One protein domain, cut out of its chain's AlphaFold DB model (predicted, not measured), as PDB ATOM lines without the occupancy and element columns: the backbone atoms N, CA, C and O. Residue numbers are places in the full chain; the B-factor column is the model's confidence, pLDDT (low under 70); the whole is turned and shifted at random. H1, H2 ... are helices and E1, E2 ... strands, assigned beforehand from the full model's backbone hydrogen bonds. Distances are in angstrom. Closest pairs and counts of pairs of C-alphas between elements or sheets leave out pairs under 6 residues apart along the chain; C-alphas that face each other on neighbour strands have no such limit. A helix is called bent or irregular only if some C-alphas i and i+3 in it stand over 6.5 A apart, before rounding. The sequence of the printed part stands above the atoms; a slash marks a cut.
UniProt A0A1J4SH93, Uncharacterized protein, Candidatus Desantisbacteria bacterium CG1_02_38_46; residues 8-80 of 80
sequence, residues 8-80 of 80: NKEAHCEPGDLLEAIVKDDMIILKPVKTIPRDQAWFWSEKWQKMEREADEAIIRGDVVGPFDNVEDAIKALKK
ATOM      1  N   ASN A   8      20.454  22.514  18.636       80.38
ATOM      2  CA  ASN A   8      21.094  23.066  17.448       80.38
ATOM      3  C   ASN A   8      22.336  23.921  17.752       80.38
ATOM      4  O   ASN A   8      23.311  23.857  17.016       80.38
ATOM      5  N   LYS A   9      22.349  24.683  18.854       82.38
ATOM      6  CA  LYS A   9      23.530  25.466  19.257       82.38
ATOM      7  C   LYS A   9      24.672  24.565  19.711       82.38
ATOM      8  O   LYS A   9      25.820  24.858  19.410       82.38
ATOM      9  N   GLU A  10      24.353  23.490  20.428       85.88
ATOM     10  CA  GLU A  10      25.353  22.516  20.883       85.88
ATOM     11  C   GLU A  10      25.882  21.665  19.725       85.88
ATOM     12  O   GLU A  10      27.065  21.348  19.687       85.88
ATOM     13  N   ALA A  11      25.026  21.346  18.753       84.06
ATOM     14  CA  ALA A  11      25.412  20.643  17.534       84.06
ATOM     15  C   ALA A  11      26.048  21.557  16.469       84.06
ATOM     16  O   ALA A  11      26.443  21.059  15.420       84.06
ATOM     17  N   HIS A  12      26.144  22.869  16.717       84.38
ATOM     18  CA  HIS A  12      26.604  23.870  15.748       84.38
ATOM     19  C   HIS A  12      25.891  23.773  14.386       84.38
ATOM     20  O   HIS A  12      26.543  23.848  13.346       84.38
ATOM     21  N   CYS A  13      24.567  23.590  14.399       85.31
ATOM     22  CA  CYS A  13      23.752  23.516  13.190       85.31
ATOM     23  C   CYS A  13      22.727  24.649  13.093       85.31
ATOM     24  O   CYS A  13      22.168  25.121  14.093       85.31
ATOM     25  N   GLU A  14      22.459  25.064  11.862       84.50
ATOM     26  CA  GLU A  14      21.499  26.104  11.515       84.50
ATOM     27  C   GLU A  14      20.322  25.524  10.710       84.50
ATOM     28  O   GLU A  14      20.434  24.455  10.101       84.50
ATOM     29  N   PRO A  15      19.145  26.183  10.711       84.62
ATOM     30  CA  PRO A  15      18.045  25.772   9.847       84.62
ATOM     31  C   PRO A  15      18.484  25.705   8.376       84.62
ATOM     32  O   PRO A  15      18.892  26.712   7.806       84.62
ATOM     33  N   GLY A  16      18.363  24.525   7.763       83.88
ATOM     34  CA  GLY A  16      18.782  24.272   6.378       83.88
ATOM     35  C   GLY A  16      20.012  23.372   6.241       83.88
ATOM     36  O   GLY A  16      20.252  22.868   5.144       83.88
ATOM     37  N   ASP A  17      20.740  23.108   7.330       86.38
ATOM     38  CA  ASP A  17      21.854  22.159   7.315       86.38
ATOM     39  C   ASP A  17      21.386  20.724   7.046       86.38
ATOM     40  O   ASP A  17      20.334  20.273   7.512       86.38
ATOM     41  N   LEU A  18      22.213  19.979   6.314       88.19
ATOM     42  CA  LEU A  18      21.999  18.558   6.083       88.19
ATOM     43  C   LEU A  18      22.416  17.761   7.315       88.19
ATOM     44  O   LEU A  18      23.465  18.004   7.912       88.19
ATOM     45  N   LEU A  19      21.590  16.780   7.674       90.44
ATOM     46  CA  LEU A  19      21.842  15.880   8.790       90.44
ATOM     47  C   LEU A  19      21.930  14.445   8.270       90.44
ATOM     48  O   LEU A  19      21.022  13.967   7.589       90.44
ATOM     49  N   GLU A  20      22.999  13.742   8.625       90.62
ATOM     50  CA  GLU A  20      23.040  12.288   8.541       90.62
ATOM     51  C   GLU A  20      22.239  11.710   9.716       90.62
ATOM     52  O   GLU A  20      22.474  12.065  10.876       90.62
ATOM     53  N   ALA A  21      21.284  10.829   9.417       92.38
ATOM     54  CA  ALA A  21      20.485  10.129  10.415       92.38
ATOM     55  C   ALA A  21      20.977   8.687  10.562       92.38
ATOM     56  O   ALA A  21      20.985   7.923   9.599       92.38
ATOM     57  N   ILE A  22      21.357   8.310  11.780       93.75
ATOM     58  CA  ILE A  22      21.841   6.969  12.111       93.75
ATOM     59  C   ILE A  22      20.909   6.371  13.160       93.75
ATOM     60  O   ILE A  22      20.683   6.982  14.204       93.75
ATOM     61  N   VAL A  23      20.396   5.165  12.907       95.31
ATOM     62  CA  VAL A  23      19.693   4.374  13.925       95.31
ATOM     63  C   VAL A  23      20.727   3.551  14.679       95.31
ATOM     64  O   VAL A  23      21.483   2.791  14.070       95.31
ATOM     65  N   LYS A  24      20.786   3.720  15.998       93.62
ATOM     66  CA  LYS A  24      21.657   2.937  16.872       93.62
ATOM     67  C   LYS A  24      20.888   2.578  18.135       93.62
ATOM     68  O   LYS A  24      20.409   3.474  18.826       93.62
ATOM     69  N   ASP A  25      20.801   1.281  18.414       93.38
ATOM     70  CA  ASP A  25      19.951   0.728  19.469       93.38
ATOM     71  C   ASP A  25      18.500   1.229  19.279       93.38
ATOM     72  O   ASP A  25      17.972   1.143  18.171       93.38
ATOM     73  N   ASP A  26      17.893   1.824  20.308       94.12
ATOM     74  CA  ASP A  26      16.553   2.428  20.252       94.12
ATOM     75  C   ASP A  26      16.588   3.958  20.036       94.12
ATOM     76  O   ASP A  26      15.651   4.676  20.394       94.12
ATOM     77  N   MET A  27      17.689   4.494  19.487       92.00
ATOM     78  CA  MET A  27      17.903   5.935  19.303       92.00
ATOM     79  C   MET A  27      18.132   6.327  17.838       92.00
ATOM     80  O   MET A  27      18.745   5.598  17.057       92.00
ATOM     81  N   ILE A  28      17.700   7.545  17.491       94.12
ATOM     82  CA  ILE A  28      18.088   8.236  16.255       94.12
ATOM     83  C   ILE A  28      19.154   9.274  16.607       94.12
ATOM     84  O   ILE A  28      18.901  10.197  17.381       94.12
ATOM     85  N   ILE A  29      20.339   9.134  16.019       91.31
ATOM     86  CA  ILE A  29      21.433  10.099  16.122       91.31
ATOM     87  C   ILE A  29      21.415  10.959  14.859       91.31
ATOM     88  O   ILE A  29      21.572  10.438  13.755       91.31
ATOM     89  N   LEU A  30      21.246  12.271  15.027       90.12
ATOM     90  CA  LEU A  30      21.349  13.248  13.945       90.12
ATOM     91  C   LEU A  30      22.715  13.928  14.004       90.12
ATOM     92  O   LEU A  30      23.046  14.567  15.004       90.12
ATOM     93  N   LYS A  31      23.502  13.793  12.938       87.44
ATOM     94  CA  LYS A  31      24.819  14.420  12.810       87.44
ATOM     95  C   LYS A  31      24.785  15.476  11.712       87.44
ATOM     96  O   LYS A  31      24.499  15.117  10.573       87.44
ATOM     97  N   PRO A  32      25.091  16.748  12.004       87.19
ATOM     98  CA  PRO A  32      25.298  17.743  10.962       87.19
ATOM     99  C   PRO A  32      26.410  17.311  10.012       87.19
ATOM    100  O   PRO A  32      27.491  16.914  10.451       87.19
ATOM    101  N   VAL A  33      26.137  17.376   8.711       86.44
ATOM    102  CA  VAL A  33      27.098  17.047   7.660       86.44
ATOM    103  C   VAL A  33      27.264  18.222   6.715       86.44
ATOM    104  O   VAL A  33      26.314  18.918   6.366       86.44
ATOM    105  N   LYS A  34      28.501  18.429   6.265       79.50
ATOM    106  CA  LYS A  34      28.799  19.376   5.195       79.50
ATOM    107  C   LYS A  34      28.830  18.630   3.873       79.50
ATOM    108  O   LYS A  34      29.589  17.675   3.714       79.50
ATOM    109  N   THR A  35      28.033  19.077   2.910       81.25
ATOM    110  CA  THR A  35      28.160  18.602   1.534       81.25
ATOM    111  C   THR A  35      29.397  19.198   0.901       81.25
ATOM    112  O   THR A  35      29.537  20.418   0.820       81.25
ATOM    113  N   ILE A  36      30.272  18.327   0.421       79.69
ATOM    114  CA  ILE A  36      31.437  18.711  -0.363       79.69
ATOM    115  C   ILE A  36      31.091  18.455  -1.836       79.69
ATOM    116  O   ILE A  36      30.604  17.361  -2.153       79.69
ATOM    117  N   PRO A  37      31.309  19.425  -2.745       85.50
ATOM    118  CA  PRO A  37      31.206  19.188  -4.179       85.50
ATOM    119  C   PRO A  37      32.003  17.943  -4.593       85.50
ATOM    120  O   PRO A  37      33.110  17.709  -4.107       85.50
ATOM    121  N   ARG A  38      31.438  17.098  -5.462       79.25
ATOM    122  CA  ARG A  38      32.027  15.785  -5.799       79.25
ATOM    123  C   ARG A  38      33.451  15.905  -6.355       79.25
ATOM    124  O   ARG A  38      34.290  15.056  -6.076       79.25
ATOM    125  N   ASP A  39      33.711  16.959  -7.115       89.62
ATOM    126  CA  ASP A  39      35.008  17.327  -7.686       89.62
ATOM    127  C   ASP A  39      36.038  17.804  -6.644       89.62
ATOM    128  O   ASP A  39      37.225  17.854  -6.951       89.62
ATOM    129  N   GLN A  40      35.617  18.085  -5.408       91.56
ATOM    130  CA  GLN A  40      36.477  18.450  -4.273       91.56
ATOM    131  C   GLN A  40      36.550  17.358  -3.194       91.56
ATOM    132  O   GLN A  40      37.346  17.453  -2.262       91.56
ATOM    133  N   ALA A  41      35.753  16.292  -3.313       88.69
ATOM    134  CA  ALA A  41      35.695  15.222  -2.315       88.69
ATOM    135  C   ALA A  41      37.045  14.506  -2.114       88.69
ATOM    136  O   ALA A  41      37.321  14.001  -1.028       88.69
ATOM    137  N   TRP A  42      37.911  14.492  -3.136       90.88
ATOM    138  CA  TRP A  42      39.240  13.874  -3.075       90.88
ATOM    139  C   TRP A  42      40.139  14.485  -1.988       90.88
ATOM    140  O   TRP A  42      40.919  13.748  -1.379       90.88
ATOM    141  N   PHE A  43      39.989  15.784  -1.693       89.62
ATOM    142  CA  PHE A  43      40.744  16.487  -0.648       89.62
ATOM    143  C   PHE A  43      40.464  15.905   0.747       89.62
ATOM    144  O   PHE A  43      41.330  15.878   1.618       89.62
ATOM    145  N   TRP A  44      39.262  15.362   0.940       89.19
ATOM    146  CA  TRP A  44      38.812  14.763   2.197       89.19
ATOM    147  C   TRP A  44      39.021  13.249   2.256       89.19
ATOM    148  O   TRP A  44      38.598  12.603   3.213       89.19
ATOM    149  N   SER A  45      39.676  12.660   1.252       91.69
ATOM    150  CA  SER A  45      40.044  11.245   1.303       91.69
ATOM    151  C   SER A  45      41.048  10.983   2.429       91.69
ATOM    152  O   SER A  45      41.934  11.801   2.686       91.69
ATOM    153  N   GLU A  46      40.961   9.815   3.074       93.50
ATOM    154  CA  GLU A  46      41.883   9.435   4.160       93.50
ATOM    155  C   GLU A  46      43.352   9.531   3.736       93.50
ATOM    156  O   GLU A  46      44.200   9.978   4.509       93.50
ATOM    157  N   LYS A  47      43.647   9.153   2.485       96.56
ATOM    158  CA  LYS A  47      44.982   9.258   1.897       96.56
ATOM    159  C   LYS A  47      45.458  10.709   1.845       96.56
ATOM    160  O   LYS A  47      46.579  10.975   2.260       96.56
ATOM    161  N   TRP A  48      44.629  11.626   1.339       96.88
ATOM    162  CA  TRP A  48      45.002  13.037   1.238       96.88
ATOM    163  C   TRP A  48      45.194  13.665   2.615       96.88
ATOM    164  O   TRP A  48      46.241  14.235   2.891       96.88
ATOM    165  N   GLN A  49      44.248  13.438   3.526       97.75
ATOM    166  CA  GLN A  49      44.330  13.929   4.902       97.75
ATOM    167  C   GLN A  49      45.545  13.379   5.664       97.75
ATOM    168  O   GLN A  49      46.077  14.047   6.546       97.75
ATOM    169  N   LYS A  50      46.011  12.166   5.339       97.88
ATOM    170  CA  LYS A  50      47.266  11.640   5.887       97.88
ATOM    171  C   LYS A  50      48.480  12.423   5.374       97.88
ATOM    172  O   LYS A  50      49.316  12.788   6.188       97.88
ATOM    173  N   MET A  51      48.549  12.688   4.070       97.69
ATOM    174  CA  MET A  51      49.645  13.459   3.471       97.69
ATOM    175  C   MET A  51      49.677  14.904   3.988       97.69
ATOM    176  O   MET A  51      50.756  15.414   4.263       97.69
ATOM    177  N   GLU A  52      48.516  15.535   4.189       97.75
ATOM    178  CA  GLU A  52      48.424  16.871   4.804       97.75
ATOM    179  C   GLU A  52      49.007  16.879   6.222       97.75
ATOM    180  O   GLU A  52      49.857  17.706   6.532       97.75
ATOM    181  N   ARG A  53      48.648  15.898   7.064       97.81
ATOM    182  CA  ARG A  53      49.238  15.781   8.409       97.81
ATOM    183  C   ARG A  53      50.754  15.591   8.373       97.81
ATOM    184  O   ARG A  53      51.458  16.176   9.185       97.81
ATOM    185  N   GLU A  54      51.256  14.774   7.448       97.56
ATOM    186  CA  GLU A  54      52.700  14.571   7.272       97.56
ATOM    187  C   GLU A  54      53.406  15.877   6.859       97.56
ATOM    188  O   GLU A  54      54.478  16.183   7.382       97.56
ATOM    189  N   ALA A  55      52.795  16.672   5.974       96.44
ATOM    190  CA  ALA A  55      53.317  17.974   5.564       96.44
ATOM    191  C   ALA A  55      53.307  18.997   6.716       96.44
ATOM    192  O   ALA A  55      54.313  19.670   6.940       96.44
ATOM    193  N   ASP A  56      52.218  19.068   7.486       97.38
ATOM    194  CA  ASP A  56      52.120  19.925   8.674       97.38
ATOM    195  C   ASP A  56      53.199  19.579   9.707       97.38
ATOM    196  O   ASP A  56      53.878  20.459  10.241       97.38
ATOM    197  N   GLU A  57      53.408  18.287   9.970       98.06
ATOM    198  CA  GLU A  57      54.464  17.829  10.872       98.06
ATOM    199  C   GLU A  57      55.863  18.201  10.367       98.06
ATOM    200  O   GLU A  57      56.707  18.596  11.175       98.06
ATOM    201  N   ALA A  58      56.115  18.115   9.057       96.81
ATOM    202  CA  ALA A  58      57.380  18.537   8.459       96.81
ATOM    203  C   ALA A  58      57.618  20.043   8.660       96.81
ATOM    204  O   ALA A  58      58.704  20.448   9.075       96.81
ATOM    205  N   ILE A  59      56.587  20.873   8.469       95.88
ATOM    206  CA  ILE A  59      56.654  22.320   8.724       95.88
ATOM    207  C   ILE A  59      56.971  22.598  10.196       95.88
ATOM    208  O   ILE A  59      57.868  23.388  10.489       95.88
ATOM    209  N   ILE A  60      56.285  21.925  11.127       97.12
ATOM    210  CA  ILE A  60      56.503  22.087  12.574       97.12
ATOM    211  C   ILE A  60      57.939  21.726  12.969       97.12
ATOM    212  O   ILE A  60      58.535  22.396  13.813       97.12
ATOM    213  N   ARG A  61      58.508  20.676  12.369       97.38
ATOM    214  CA  ARG A  61      59.890  20.241  12.630       97.38
ATOM    215  C   ARG A  61      60.939  21.122  11.951       97.38
ATOM    216  O   ARG A  61      62.117  21.002  12.274       97.38
ATOM    217  N   GLY A  62      60.525  22.011  11.050       95.62
ATOM    218  CA  GLY A  62      61.434  22.797  10.221       95.62
ATOM    219  C   GLY A  62      62.056  21.995   9.074       95.62
ATOM    220  O   GLY A  62      63.038  22.447   8.489       95.62
ATOM    221  N   ASP A  63      61.478  20.842   8.722       95.44
ATOM    222  CA  ASP A  63      61.879  19.983   7.601       95.44
ATOM    223  C   ASP A  63      61.383  20.568   6.263       95.44
ATOM    224  O   ASP A  63      60.716  19.913   5.460       95.44
ATOM    225  N   VAL A  64      61.680  21.846   6.029       93.12
ATOM    226  CA  VAL A  64      61.261  22.612   4.853       93.12
ATOM    227  C   VAL A  64      62.477  23.196   4.149       93.12
ATOM    228  O   VAL A  64      63.487  23.521   4.770       93.12
ATOM    229  N   VAL A  65      62.387  23.355   2.828       91.12
ATOM    230  CA  VAL A  65      63.404  24.072   2.054       91.12
ATOM    231  C   VAL A  65      62.819  25.422   1.667       91.12
ATOM    232  O   VAL A  65      61.835  25.476   0.933       91.12
ATOM    233  N   GLY A  66      63.398  26.493   2.204       90.62
ATOM    234  CA  GLY A  66      62.917  27.865   2.051       90.62
ATOM    235  C   GLY A  66      62.925  28.631   3.385       90.62
ATOM    236  O   GLY A  66      63.482  28.131   4.364       90.62
ATOM    237  N   PRO A  67      62.310  29.827   3.452       91.81
ATOM    238  CA  PRO A  67      61.614  30.516   2.361       91.81
ATOM    239  C   PRO A  67      62.560  30.923   1.219       91.81
ATOM    240  O   PRO A  67      63.777  30.947   1.388       91.81
ATOM    241  N   PHE A  68      61.993  31.221   0.049       95.19
ATOM    242  CA  PHE A  68      62.730  31.722  -1.114       95.19
ATOM    243  C   PHE A  68      62.218  33.111  -1.488       95.19
ATOM    244  O   PHE A  68      61.008  33.340  -1.471       95.19
ATOM    245  N   ASP A  69      63.124  34.005  -1.877       94.25
ATOM    246  CA  ASP A  69      62.777  35.379  -2.268       94.25
ATOM    247  C   ASP A  69      62.377  35.498  -3.748       94.25
ATOM    248  O   ASP A  69      61.758  36.480  -4.158       94.25
ATOM    249  N   ASN A  70      62.733  34.507  -4.571       95.62
ATOM    250  CA  ASN A  70      62.434  34.471  -6.000       95.62
ATOM    251  C   ASN A  70      62.189  33.036  -6.498       95.62
ATOM    252  O   ASN A  70      62.498  32.041  -5.835       95.62
ATOM    253  N   VAL A  71      61.587  32.941  -7.685       95.25
ATOM    254  CA  VAL A  71      61.175  31.671  -8.297       95.25
ATOM    255  C   VAL A  71      62.390  30.861  -8.750       95.25
ATOM    256  O   VAL A  71      62.369  29.632  -8.681       95.25
ATOM    257  N   GLU A  72      63.459  31.524  -9.189       95.81
ATOM    258  CA  GLU A  72      64.691  30.886  -9.639       95.81
ATOM    259  C   GLU A  72      65.335  30.050  -8.519       95.81
ATOM    260  O   GLU A  72      65.707  28.893  -8.751       95.81
ATOM    261  N   ASP A  73      65.396  30.589  -7.300       94.44
ATOM    262  CA  ASP A  73      65.925  29.909  -6.115       94.44
ATOM    263  C   ASP A  73      65.049  28.719  -5.700       94.44
ATOM    264  O   ASP A  73      65.571  27.631  -5.428       94.44
ATOM    265  N   ALA A  74      63.723  28.879  -5.742       94.06
ATOM    266  CA  ALA A  74      62.783  27.791  -5.475       94.06
ATOM    267  C   ALA A  74      62.932  26.637  -6.486       94.06
ATOM    268  O   ALA A  74      63.010  25.470  -6.102       94.06
ATOM    269  N   ILE A  75      63.045  26.941  -7.787       95.19
ATOM    270  CA  ILE A  75      63.260  25.925  -8.833       95.19
ATOM    271  C   ILE A  75      64.601  25.214  -8.633       95.19
ATOM    272  O   ILE A  75      64.697  23.999  -8.826       95.19
ATOM    273  N   LYS A  76      65.652  25.950  -8.259       94.12
ATOM    274  CA  LYS A  76      66.976  25.373  -8.004       94.12
ATOM    275  C   LYS A  76      66.944  24.376  -6.844       94.12
ATOM    276  O   LYS A  76      67.614  23.349  -6.928       94.12
ATOM    277  N   ALA A  77      66.147  24.637  -5.809       92.75
ATOM    278  CA  ALA A  77      65.982  23.726  -4.679       92.75
ATOM    279  C   ALA A  77      65.352  22.373  -5.066       92.75
ATOM    280  O   ALA A  77      65.690  21.363  -4.452       92.75
ATOM    281  N   LEU A  78      64.500  22.335  -6.100       90.62
ATOM    282  CA  LEU A  78      63.850  21.109  -6.591       90.62
ATOM    283  C   LEU A  78      64.767  20.204  -7.428       90.62
ATOM    284  O   LEU A  78      64.458  19.032  -7.615       90.62
ATOM    285  N   LYS A  79      65.866  20.740  -7.975       89.31
ATOM    286  CA  LYS A  79      66.774  20.031  -8.898       89.31
ATOM    287  C   LYS A  79      67.945  19.323  -8.197       89.31
ATOM    288  O   LYS A  79      68.943  19.033  -8.856       89.31
ATOM    289  N   LYS A  80      67.866  19.129  -6.880       60.28
ATOM    290  CA  LYS A  80      68.887  18.411  -6.105       60.28
ATOM    291  C   LYS A  80      68.843  16.907  -6.336       60.28
ATOM    292  O   LYS A  80      67.730  16.372  -6.512       60.28
TER     293      LYS A  80
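AT A GLANCE: This is residues 8 to 80 of the 80 residues of an uncharacterized protein of Candidatus Desantisbacteria bacterium CG1_02_38_46 (UniProt A0A1J4SH93). The printed part is a chain strung out lengthwise with no common core: a two-stranded hairpin, E1 and E2, lies at one end, the helices H1 and H2 follow each other through the middle, and the small helix H3 lies at the other end. H2, the longest helix, makes much of the stretch between the hairpin and H3. There are 73 residues printed, with two named strands and three named helices in the order E1, E2, H1, H2, H3; the one sheet has the order E1 - E2 and is antiparallel, and the class is mixed, helices and strands. The whole is extended, with a radius of gyration of the C-alphas of 20.8 A, and the C-alphas span 61 by 24 by 24 A, a rod in outline.

IN THESE COORDINATES: Find C-alpha 18 at (21.999, 18.558, 6.083); from there strand E1, residues 18 to 24, runs 19.0 A. Strand E2, residues 27 to 33, comes back over 18.5 A to C-alpha 33 at (27.098, 17.047, 7.660). Read on to helix H1, residues 38 to 44, 10.5 A long. Helix H2, residues 46 to 61, begins at C-alpha 46 at (41.883, 9.435, 4.160) and is 22.6 A long. Helix H3, residues 71 to 78, covers 11.0 A and ends at C-alpha 78 at (63.850, 21.109, -6.591).

HOW THE PARTS SIT: Look first at the hairpin: E1 and E2 are antiparallel neighbours, with 152 degrees between their directions. C-alphas 19 and 32, which face each other, are 4.5 A apart. N 20 and O 31 are within hydrogen-bond range at 2.8 A, and so are N 29 and O 22, also at 2.8 A. H1 and E1 are apart. H1 and H2 are close but not clearly touching, and their closest C-alphas, those of Phe 43 and Gln 49, are 7.1 A apart. They run the same way at a steep tilt of 46 degrees. H3 is apart from H2, from H1 and from both strands. H1 is irregular, with C-alphas 39 and 42 at 7.1 A. In H2 and H3 every O i to N i+4 pair is within hydrogen-bond range; in H1 it is 0 of 3, beside 3 of 4 O i to N i+3 pairs.

THE WHOLE: Look for the two farthest C-alphas at Asp 26 and Glu 72, 63.4 A apart. Residues 23 to 28, 37 to 42, 45 to 51 and 56 to 62 stand free. The printed part has no cut and no long link; H2 to H3, with 9 residues between them, is short, and the other links are tight. The mean pLDDT of the printed part is 90.9, and residue 80, the chain's last, is under 70.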